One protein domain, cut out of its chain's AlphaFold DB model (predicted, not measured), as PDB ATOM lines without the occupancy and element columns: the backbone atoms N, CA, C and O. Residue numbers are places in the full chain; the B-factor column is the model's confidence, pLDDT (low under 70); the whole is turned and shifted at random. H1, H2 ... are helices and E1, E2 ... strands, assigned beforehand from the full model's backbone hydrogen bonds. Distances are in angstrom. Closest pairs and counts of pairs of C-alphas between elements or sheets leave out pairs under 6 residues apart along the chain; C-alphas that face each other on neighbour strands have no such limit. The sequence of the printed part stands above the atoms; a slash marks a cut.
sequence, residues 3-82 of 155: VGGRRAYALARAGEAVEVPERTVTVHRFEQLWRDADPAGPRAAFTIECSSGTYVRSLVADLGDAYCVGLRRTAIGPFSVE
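This is residues 3 to 82 of the 155 residues of the protein "tRNA pseudouridine(55) synthase" of Solirubrobacterales bacterium (UniProt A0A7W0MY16). This loose model has little regular structure: a curving two-strand hairpin, E1 and E2, is followed by a small helix, H2, while another small helix, H1, lies far off across a long link. The 80 printed residues hold H1, E1, E2 and H2 in that order, with 28 residues in named elements, class mixed, and an antiparallel sheet E1 - E2. The radius of gyration of the C-alphas is 15.5 A and the spans are 42 by 38 by 22 A.

H1 is residues 8 to 13, beginning at C-alpha 8 (192.248, 198.759, 102.044). E1 is residues 27 to 35, 20.5 A long, and E2 residues 44 to 50, 18.4 A. H2, residues 56 to 61, ends at C-alpha 61 (174.414, 195.384, 101.035).

E1 and E2 form a hairpin, antiparallel at 167 degrees; N 33 and O 45 are 2.8 A apart, within hydrogen-bond range. In H1 and H2 every O i to N i+4 pair is within range. H1 is apart from E2 and H2, and E1 from H2.

The C-alphas of Gly 5 and Pro 39, the farthest apart, are 44.9 A apart. The printed part has no cut. H1 to E1 is a long link of 13 residues. Thirteen residues have pLDDT under 70, among them 17 to 21.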
ATOM      1  N   VAL A   3     194.546 202.876 103.557       61.00
ATOM      2  CA  VAL A   3     194.628 202.964 105.023       61.00
ATOM      3  C   VAL A   3     196.084 202.675 105.383       61.00
ATOM      4  O   VAL A   3     196.639 201.681 104.914       61.00
ATOM      5  N   GLY A   4     196.750 203.610 106.069       62.97
ATOM      6  CA  GLY A   4     198.182 203.500 106.390       62.97
ATOM      7  C   GLY A   4     199.100 203.305 105.169       62.97
ATOM      8  O   GLY A   4     200.063 202.552 105.230       62.97
ATOM      9  N   GLY A   5     198.768 203.893 104.012       72.19
ATOM     10  CA  GLY A   5     199.557 203.757 102.775       72.19
ATOM     11  C   GLY A   5     199.305 202.479 101.955       72.19
ATOM     12  O   GLY A   5     199.623 202.455 100.763       72.19
ATOM     13  N   ARG A   6     198.643 201.458 102.517       64.19
ATOM     14  CA  ARG A   6     198.242 200.223 101.812       64.19
ATOM     15  C   ARG A   6     196.813 200.340 101.268       64.19
ATOM     16  O   ARG A   6     195.973 201.052 101.815       64.19
ATOM     17  N   ARG A   7     196.503 199.664 100.151       71.19
ATOM     18  CA  ARG A   7     195.125 199.611  99.615       71.19
ATOM     19  C   ARG A   7     194.250 198.805 100.584       71.19
ATOM     20  O   ARG A   7     194.559 197.647 100.834       71.19
ATOM     21  N   ALA A   8     193.140 199.380 101.052       63.84
ATOM     22  CA  ALA A   8     192.248 198.759 102.044       63.84
ATOM     23  C   ALA A   8     191.772 197.345 101.650       63.84
ATOM     24  O   ALA A   8     191.714 196.449 102.479       63.84
ATOM     25  N   TYR A   9     191.518 197.106 100.360       65.62
ATOM     26  CA  TYR A   9     191.124 195.780  99.873       65.62
ATOM     27  C   TYR A   9     192.213 194.704 100.024       65.62
ATOM     28  O   TYR A   9     191.904 193.534 100.229       65.62
ATOM     29  N   ALA A  10     193.489 195.086  99.917       65.56
ATOM     30  CA  ALA A  10     194.598 194.146 100.070       65.56
ATOM     31  C   ALA A  10     194.749 193.688 101.527       65.56
ATOM     32  O   ALA A  10     195.057 192.529 101.769       65.56
ATOM     33  N   LEU A  11     194.487 194.591 102.475       65.69
ATOM     34  CA  LEU A  11     194.458 194.309 103.910       65.69
ATOM     35  C   LEU A  11     193.280 193.387 104.273       65.69
ATOM     36  O   LEU A  11     193.485 192.351 104.893       65.69
ATOM     37  N   ALA A  12     192.074 193.689 103.776       65.88
ATOM     38  CA  ALA A  12     190.889 192.859 104.012       65.88
ATOM     39  C   ALA A  12     191.052 191.419 103.482       65.88
ATOM     40  O   ALA A  12     190.663 190.462 104.145       65.88
ATOM     41  N   ARG A  13     191.679 191.239 102.307       70.50
ATOM     42  CA  ARG A  13     192.008 189.901 101.772       70.50
ATOM     43  C   ARG A  13     193.089 189.164 102.568       70.50
ATOM     44  O   ARG A  13     193.151 187.944 102.482       70.50
ATOM     45  N   ALA A  14     193.930 189.888 103.301       77.19
ATOM     46  CA  ALA A  14     194.934 189.317 104.193       77.19
ATOM     47  C   ALA A  14     194.363 188.970 105.583       77.19
ATOM     48  O   ALA A  14     195.114 188.541 106.452       77.19
ATOM     49  N   GLY A  15     193.053 189.159 105.802       71.25
ATOM     50  CA  GLY A  15     192.408 188.946 107.100       71.25
ATOM     51  C   GLY A  15     192.697 190.047 108.124       71.25
ATOM     52  O   GLY A  15     192.305 189.921 109.280       71.25
ATOM     53  N   GLU A  16     193.365 191.132 107.721       74.75
ATOM     54  CA  GLU A  16     193.611 192.289 108.578       74.75
ATOM     55  C   GLU A  16     192.328 193.135 108.642       74.75
ATOM     56  O   GLU A  16     191.823 193.591 107.609       74.75
ATOM     57  N   ALA A  17     191.790 193.350 109.847       60.66
ATOM     58  CA  ALA A  17     190.651 194.239 110.053       60.66
ATOM     59  C   ALA A  17     191.053 195.672 109.674       60.66
ATOM     60  O   ALA A  17     191.977 196.248 110.246       60.66
ATOM     61  N   VAL A  18     190.372 196.241 108.682       66.06
ATOM     62  CA  VAL A  18     190.599 197.618 108.245       66.06
ATOM     63  C   VAL A  18     189.449 198.467 108.739       66.06
ATOM     64  O   VAL A  18     188.333 198.318 108.246       66.06
ATOM     65  N   GLU A  19     189.725 199.407 109.639       62.97
ATOM     66  CA  GLU A  19     188.818 200.533 109.840       62.97
ATOM     67  C   GLU A  19     188.806 201.372 108.562       62.97
ATOM     68  O   GLU A  19     189.763 202.075 108.215       62.97
ATOM     69  N   VAL A  20     187.725 201.246 107.798       65.44
ATOM     70  CA  VAL A  20     187.455 202.150 106.689       65.44
ATOM     71  C   VAL A  20     186.732 203.350 107.289       65.44
ATOM     72  O   VAL A  20     185.645 203.163 107.825       65.44
ATOM     73  N   PRO A  21     187.291 204.570 107.206       69.06
ATOM     74  CA  PRO A  21     186.633 205.739 107.770       69.06
ATOM     75  C   PRO A  21     185.267 205.930 107.117       69.06
ATOM     76  O   PRO A  21     185.165 205.899 105.878       69.06
ATOM     77  N   GLU A  22     184.257 206.135 107.960       73.00
ATOM     78  CA  GLU A  22     182.907 206.487 107.542       73.00
ATOM     79  C   GLU A  22     182.946 207.779 106.725       73.00
ATOM     80  O   GLU A  22     183.714 208.708 106.995       73.00
ATOM     81  N   ARG A  23     182.155 207.814 105.656       80.06
ATOM     82  CA  ARG A  23     182.033 208.982 104.788       80.06
ATOM     83  C   ARG A  23     180.564 209.288 104.616       80.06
ATOM     84  O   ARG A  23     179.818 208.433 104.144       80.06
ATOM     85  N   THR A  24     180.182 210.517 104.932       88.69
ATOM     86  CA  THR A  24     178.870 211.034 104.562       88.69
ATOM     87  C   THR A  24     178.784 211.105 103.045       88.69
ATOM     88  O   THR A  24     179.647 211.691 102.388       88.69
ATOM     89  N   VAL A  25     177.740 210.495 102.497       92.50
ATOM     90  CA  VAL A  25     177.405 210.535 101.075       92.50
ATOM     91  C   VAL A  25     175.967 211.003 100.915       92.50
ATOM     92  O   VAL A  25     175.143 210.817 101.810       92.50
ATOM     93  N   THR A  26     175.656 211.602  99.772       95.12
ATOM     94  CA  THR A  26     174.294 212.008  99.424       95.12
ATOM     95  C   THR A  26     173.782 211.113  98.309       95.12
ATOM     96  O   THR A  26     174.430 210.975  97.273       95.12
ATOM     97  N   VAL A  27     172.610 210.516  98.504       96.00
ATOM     98  CA  VAL A  27     171.861 209.845  97.439       96.00
ATOM     99  C   VAL A  27     170.817 210.836  96.934       96.00
ATOM    100  O   VAL A  27     169.876 211.162  97.650       96.00
ATOM    101  N   HIS A  28     171.017 211.351  95.723       97.00
ATOM    102  CA  HIS A  28     170.133 212.333  95.088       97.00
ATOM    103  C   HIS A  28     168.890 211.670  94.481       97.00
ATOM    104  O   HIS A  28     167.805 212.245  94.513       97.00
ATOM    105  N   ARG A  29     169.035 210.443  93.965       96.94
ATOM    106  CA  ARG A  29     167.943 209.634  93.407       96.94
ATOM    107  C   ARG A  29     168.197 208.160  93.681       96.94
ATOM    108  O   ARG A  29     169.324 207.692  93.528       96.94
ATOM    109  N   PHE A  30     167.142 207.435  94.032       95.69
ATOM    110  CA  PHE A  30     167.145 205.980  94.165       95.69
ATOM    111  C   PHE A  30     165.796 205.458  93.671       95.69
ATOM    112  O   PHE A  30     164.786 205.591  94.357       95.69
ATOM    113  N   GLU A  31     165.762 204.892  92.469       96.81
ATOM    114  CA  GLU A  31     164.513 204.498  91.812       96.81
ATOM    115  C   GLU A  31     164.588 203.067  91.296       96.81
ATOM    116  O   GLU A  31     165.539 202.717  90.599       96.81
ATOM    117  N   GLN A  32     163.587 202.244  91.619       95.75
ATOM    118  CA  GLN A  32     163.477 200.880  91.103       95.75
ATOM    119  C   GLN A  32     162.978 200.909  89.657       95.75
ATOM    120  O   GLN A  32     161.868 201.360  89.392       95.75
ATOM    121  N   LEU A  33     163.777 200.378  88.736       97.12
ATOM    122  CA  LEU A  33     163.425 200.263  87.321       97.12
ATOM    123  C   LEU A  33     162.555 199.037  87.053       97.12
ATOM    124  O   LEU A  33     161.581 199.101  86.313       97.12
ATOM    125  N   TRP A  34     162.927 197.904  87.646       96.88
ATOM    126  CA  TRP A  34     162.187 196.654  87.537       96.88
ATOM    127  C   TRP A  34     162.503 195.744  88.720       96.88
ATOM    128  O   TRP A  34     163.510 195.919  89.411       96.88
ATOM    129  N   ARG A  35     161.628 194.762  88.927       94.44
ATOM    130  CA  ARG A  35     161.817 193.642  89.842       94.44
ATOM    131  C   ARG A  35     161.200 192.397  89.222       94.44
ATOM    132  O   ARG A  35     160.070 192.469  88.744       94.44
ATOM    133  N   ASP A  36     161.931 191.292  89.227       93.12
ATOM    134  CA  ASP A  36     161.383 189.983  88.889       93.12
ATOM    135  C   ASP A  36     160.992 189.211  90.159       93.12
ATOM    136  O   ASP A  36     161.346 189.579  91.283       93.12
ATOM    137  N   ALA A  37     160.189 188.171  89.965       88.06
ATOM    138  CA  ALA A  37     159.687 187.311  91.029       88.06
ATOM    139  C   ALA A  37     160.285 185.900  90.932       88.06
ATOM    140  O   ALA A  37     159.581 184.928  91.199       88.06
ATOM    141  N   ASP A  38     161.549 185.776  90.503       87.69
ATOM    142  CA  ASP A  38     162.216 184.475  90.413       87.69
ATOM    143  C   ASP A  38     162.241 183.792  91.800       87.69
ATOM    144  O   ASP A  38     162.878 184.310  92.726       87.69
ATOM    145  N   PRO A  39     161.579 182.630  91.976       79.81
ATOM    146  CA  PRO A  39     161.555 181.917  93.251       79.81
ATOM    147  C   PRO A  39     162.940 181.444  93.717       79.81
ATOM    148  O   PRO A  39     163.126 181.197  94.907       79.81
ATOM    149  N   ALA A  40     163.905 181.304  92.801       83.62
ATOM    150  CA  ALA A  40     165.275 180.905  93.111       83.62
ATOM    151  C   ALA A  40     166.169 182.087  93.537       83.62
ATOM    152  O   ALA A  40     167.299 181.871  93.981       83.62
ATOM    153  N   GLY A  41     165.683 183.326  93.418       86.31
ATOM    154  CA  GLY A  41     166.410 184.528  93.816       86.31
ATOM    155  C   GLY A  41     165.915 185.767  93.068       86.31
ATOM    156  O   GLY A  41     166.439 186.036  91.982       86.31
ATOM    157  N   PRO A  42     164.965 186.539  93.632       91.19
ATOM    158  CA  PRO A  42     164.387 187.685  92.949       91.19
ATOM    159  C   PRO A  42     165.451 188.748  92.699       91.19
ATOM    160  O   PRO A  42     166.298 189.028  93.555       91.19
ATOM    161  N   ARG A  43     165.395 189.382  91.532       94.69
ATOM    162  CA  ARG A  43     166.295 190.479  91.176       94.69
ATOM    163  C   ARG A  43     165.518 191.766  91.019       94.69
ATOM    164  O   ARG A  43     164.345 191.784  90.661       94.69
ATOM    165  N   ALA A  44     166.205 192.865  91.273       95.06
ATOM    166  CA  ALA A  44     165.710 194.195  90.989       95.06
ATOM    167  C   ALA A  44     166.844 195.044  90.424       95.06
ATOM    168  O   ALA A  44     168.010 194.863  90.786       95.06
ATOM    169  N   ALA A  45     166.496 195.982  89.550       96.38
ATOM    170  CA  ALA A  45     167.416 197.004  89.080       96.38
ATOM    171  C   ALA A  45     166.981 198.373  89.575       96.38
ATOM    172  O   ALA A  45     165.790 198.669  89.664       96.38
ATOM    173  N   PHE A  46     167.974 199.218  89.832       96.62
ATOM    174  CA  PHE A  46     167.773 200.572  90.307       96.62
ATOM    175  C   PHE A  46     168.616 201.556  89.503       96.62
ATOM    176  O   PHE A  46     169.752 201.248  89.136       96.62
ATOM    177  N   THR A  47     168.078 202.753  89.291       97.56
ATOM    178  CA  THR A  47     168.861 203.930  88.911       97.56
ATOM    179  C   THR A  47     169.212 204.693  90.177       97.56
ATOM    180  O   THR A  47     168.331 205.030  90.970       97.56
ATOM    181  N   ILE A  48     170.505 204.962  90.361       97.56
ATOM    182  CA  ILE A  48     171.031 205.637  91.547       97.56
ATOM    183  C   ILE A  48     171.861 206.839  91.103       97.56
ATOM    184  O   ILE A  48     172.852 206.684  90.390       97.56
ATOM    185  N   GLU A  49     171.476 208.021  91.570       97.88
ATOM    186  CA  GLU A  49     172.263 209.248  91.465       97.88
ATOM    187  C   GLU A  49     172.815 209.575  92.849       97.88
ATOM    188  O   GLU A  49     172.072 209.618  93.830       97.88
ATOM    189  N   CYS A  50     174.127 209.760  92.958       96.94
ATOM    190  CA  CYS A  50     174.788 209.909  94.248       96.94
ATOM    191  C   CYS A  50     176.021 210.809  94.166       96.94
ATOM    192  O   CYS A  50     176.621 210.980  93.101       96.94
ATOM    193  N   SER A  51     176.413 211.364  95.310       95.12
ATOM    194  CA  SER A  51     177.618 212.170  95.444       95.12
ATOM    195  C   SER A  51     178.879 211.340  95.184       95.12
ATOM    196  O   SER A  51     178.894 210.107  95.295       95.12
ATOM    197  N   SER A  52     179.988 212.028  94.899       91.69
ATOM    198  CA  SER A  52     181.291 211.379  94.739       91.69
ATOM    199  C   SER A  52     181.679 210.549  95.974       91.69
ATOM    200  O   SER A  52     181.302 210.861  97.102       91.69
ATOM    201  N   GLY A  53     182.420 209.461  95.755       88.88
ATOM    202  CA  GLY A  53     182.879 208.578  96.834       88.88
ATOM    203  C   GLY A  53     181.858 207.542  97.318       88.88
ATOM    204  O   GLY A  53     182.228 206.686  98.120       88.88
ATOM    205  N   THR A  54     180.625 207.555  96.802       91.94
ATOM    206  CA  THR A  54     179.600 206.555  97.134       91.94
ATOM    207  C   THR A  54     179.989 205.163  96.643       91.94
ATOM    208  O   THR A  54     180.286 204.949  95.464       91.94
ATOM    209  N   TYR A  55     179.958 204.182  97.544       91.94
ATOM    210  CA  TYR A  55     180.175 202.782  97.203       91.94
ATOM    211  C   TYR A  55     178.827 202.079  97.038       91.94
ATOM    212  O   TYR A  55     178.289 201.513  97.983       91.94
ATOM    213  N   VAL A  56     178.291 202.097  95.813       94.12
ATOM    214  CA  VAL A  56     176.955 201.550  95.483       94.12
ATOM    215  C   VAL A  56     176.761 200.112  95.977       94.12
ATOM    216  O   VAL A  56     175.675 199.736  96.393       94.12
ATOM    217  N   ARG A  57     177.822 199.299  95.993       92.81
ATOM    218  CA  ARG A  57     177.746 197.922  96.502       92.81
ATOM    219  C   ARG A  57     177.495 197.839  98.009       92.81
ATOM    220  O   ARG A  57     176.813 196.912  98.419       92.81
ATOM    221  N   SER A  58     178.030 198.771  98.800       90.19
ATOM    222  CA  SER A  58     177.709 198.860 100.233       90.19
ATOM    223  C   SER A  58     176.274 199.312 100.401       90.19
ATOM    224  O   SER A  58     175.534 198.632 101.081       90.19
ATOM    225  N   LEU A  59     175.846 200.338  99.657       90.81
ATOM    226  CA  LEU A  59     174.459 200.807  99.689       90.81
ATOM    227  C   LEU A  59     173.443 199.681  99.402       90.81
ATOM    228  O   LEU A  59     172.387 199.636 100.018       90.81
ATOM    229  N   VAL A  60     173.761 198.761  98.482       92.81
ATOM    230  CA  VAL A  60     172.934 197.565  98.231       92.81
ATOM    231  C   VAL A  60     173.031 196.551  99.372       92.81
ATOM    232  O   VAL A  60     172.015 195.992  99.760       92.81
ATOM    233  N   ALA A  61     174.230 196.299  99.906       89.69
ATOM    234  CA  ALA A  61     174.414 195.384 101.035       89.69
ATOM    235  C   ALA A  61     173.712 195.877 102.314       89.69
ATOM    236  O   ALA A  61     173.216 195.062 103.087       89.69
ATOM    237  N   ASP A  62     173.612 197.195 102.498       89.69
ATOM    238  CA  ASP A  62     172.943 197.842 103.630       89.69
ATOM    239  C   ASP A  62     171.421 197.601 103.633       89.69
ATOM    240  O   ASP A  62     170.774 197.799 104.659       89.69
ATOM    241  N   LEU A  63     170.838 197.114 102.525       87.81
ATOM    242  CA  LEU A  63     169.449 196.630 102.492       87.81
ATOM    243  C   LEU A  63     169.260 195.351 103.331       87.81
ATOM    244  O   LEU A  63     168.147 195.045 103.745       87.81
ATOM    245  N   GLY A  64     170.342 194.616 103.612       90.88
ATOM    246  CA  GLY A  64     170.358 193.458 104.509       90.88
ATOM    247  C   GLY A  64     169.896 192.136 103.889       90.88
ATOM    248  O   GLY A  64     170.209 191.076 104.428       90.88
ATOM    249  N   ASP A  65     169.214 192.169 102.747       89.06
ATOM    250  CA  ASP A  65     168.669 190.996 102.048       89.06
ATOM    251  C   ASP A  65     169.132 190.883 100.583       89.06
ATOM    252  O   ASP A  65     168.719 189.977  99.856       89.06
ATOM    253  N   ALA A  66     170.014 191.783 100.143       90.88
ATOM    254  CA  ALA A  66     170.433 191.900  98.755       90.88
ATOM    255  C   ALA A  66     171.954 192.015  98.605       90.88
ATOM    256  O   ALA A  66     172.678 192.500  99.473       90.88
ATOM    257  N   TYR A  67     172.448 191.609  97.435       93.38
ATOM    258  CA  TYR A  67     173.820 191.863  97.013       93.38
ATOM    259  C   TYR A  67     173.849 192.333  95.557       93.38
ATOM    260  O   TYR A  67     173.009 191.975  94.731       93.38
ATOM    261  N   CYS A  68     174.831 193.167  95.227       95.12
ATOM    262  CA  CYS A  68     174.963 193.726  93.886       95.12
ATOM    263  C   CYS A  68     175.586 192.697  92.926       95.12
ATOM    264  O   CYS A  68     176.781 192.411  93.008       95.12
ATOM    265  N   VAL A  69     174.778 192.175  91.999       94.50
ATOM    266  CA  VAL A  69     175.204 191.240  90.935       94.50
ATOM    267  C   VAL A  69     175.739 191.938  89.682       94.50
ATOM    268  O   VAL A  69     176.485 191.343  88.909       94.50
ATOM    269  N   GLY A  70     175.369 193.201  89.468       95.88
ATOM    270  CA  GLY A  70     175.746 193.975  88.292       95.88
ATOM    271  C   GLY A  70     175.722 195.468  88.588       95.88
ATOM    272  O   GLY A  70     174.849 195.956  89.301       95.88
ATOM    273  N   LEU A  71     176.703 196.190  88.046       97.06
ATOM    274  CA  LEU A  71     176.831 197.632  88.214       97.06
ATOM    275  C   LEU A  71     177.373 198.247  86.928       97.06
ATOM    276  O   LEU A  71     178.447 197.873  86.459       97.06
ATOM    277  N   ARG A  72     176.654 199.233  86.397       96.75
ATOM    278  CA  ARG A  72     177.098 200.052  85.269       96.75
ATOM    279  C   ARG A  72     176.992 201.514  85.665       96.75
ATOM    280  O   ARG A  72     175.932 201.967  86.077       96.75
ATOM    281  N   ARG A  73     178.091 202.253  85.526       97.25
ATOM    282  CA  ARG A  73     178.070 203.710  85.652       97.25
ATOM    283  C   ARG A  73     177.590 204.297  84.328       97.25
ATOM    284  O   ARG A  73     178.216 204.044  83.304       97.25
ATOM    285  N   THR A  74     176.487 205.034  84.369       97.31
ATOM    286  CA  THR A  74     175.859 205.632  83.184       97.31
ATOM    287  C   THR A  74     176.261 207.085  82.963       97.31
ATOM    288  O   THR A  74     176.236 207.527  81.829       97.31
ATOM    289  N   ALA A  75     176.696 207.809  83.999       97.00
ATOM    290  CA  ALA A  75     177.185 209.178  83.857       97.00
ATOM    291  C   ALA A  75     178.217 209.557  84.936       97.00
ATOM    292  O   ALA A  75     178.322 208.901  85.980       97.00
ATOM    293  N   ILE A  76     178.980 210.622  84.676       95.38
ATOM    294  CA  ILE A  76     179.822 211.345  85.640       95.38
ATOM    295  C   ILE A  76     179.566 212.840  85.446       95.38
ATOM    296  O   ILE A  76     180.039 213.423  84.472       95.38
ATOM    297  N   GLY A  77     178.836 213.468  86.371       92.19
ATOM    298  CA  GLY A  77     178.402 214.855  86.189       92.19
ATOM    299  C   GLY A  77     177.673 215.012  84.845       92.19
ATOM    300  O   GLY A  77     176.747 214.242  84.595       92.19
ATOM    301  N   PRO A  78     178.093 215.937  83.964       92.06
ATOM    302  CA  PRO A  78     177.454 216.141  82.663       92.06
ATOM    303  C   PRO A  78     177.830 215.095  81.598       92.06
ATOM    304  O   PRO A  78     177.290 215.139  80.498       92.06
ATOM    305  N   PHE A  79     178.767 214.182  81.873       94.06
ATOM    306  CA  PHE A  79     179.280 213.245  80.870       94.06
ATOM    307  C   PHE A  79     178.536 211.911  80.919       94.06
ATOM    308  O   PHE A  79     178.702 211.151  81.879       94.06
ATOM    309  N   SER A  80     177.757 211.612  79.877       95.62
ATOM    310  CA  SER A  80     177.016 210.354  79.740       95.62
ATOM    311  C   SER A  80     177.866 209.245  79.121       95.62
ATOM    312  O   SER A  80     178.779 209.496  78.335       95.62
ATOM    313  N   VAL A  81     177.564 207.987  79.450       96.44
ATOM    314  CA  VAL A  81     178.219 206.811  78.853       96.44
ATOM    315  C   VAL A  81     177.822 206.624  77.386       96.44
ATOM    316  O   VAL A  81     178.555 206.009  76.623       96.44
ATOM    317  N   GLU A  82     176.671 207.154  76.989       96.88
ATOM    318  CA  GLU A  82     176.164 207.170  75.618       96.88
ATOM    319  C   GLU A  82     177.040 208.034  74.700       96.88
ATOM    320  O   GLU A  82     177.155 207.730  73.517       96.88
TER     321      GLU A  82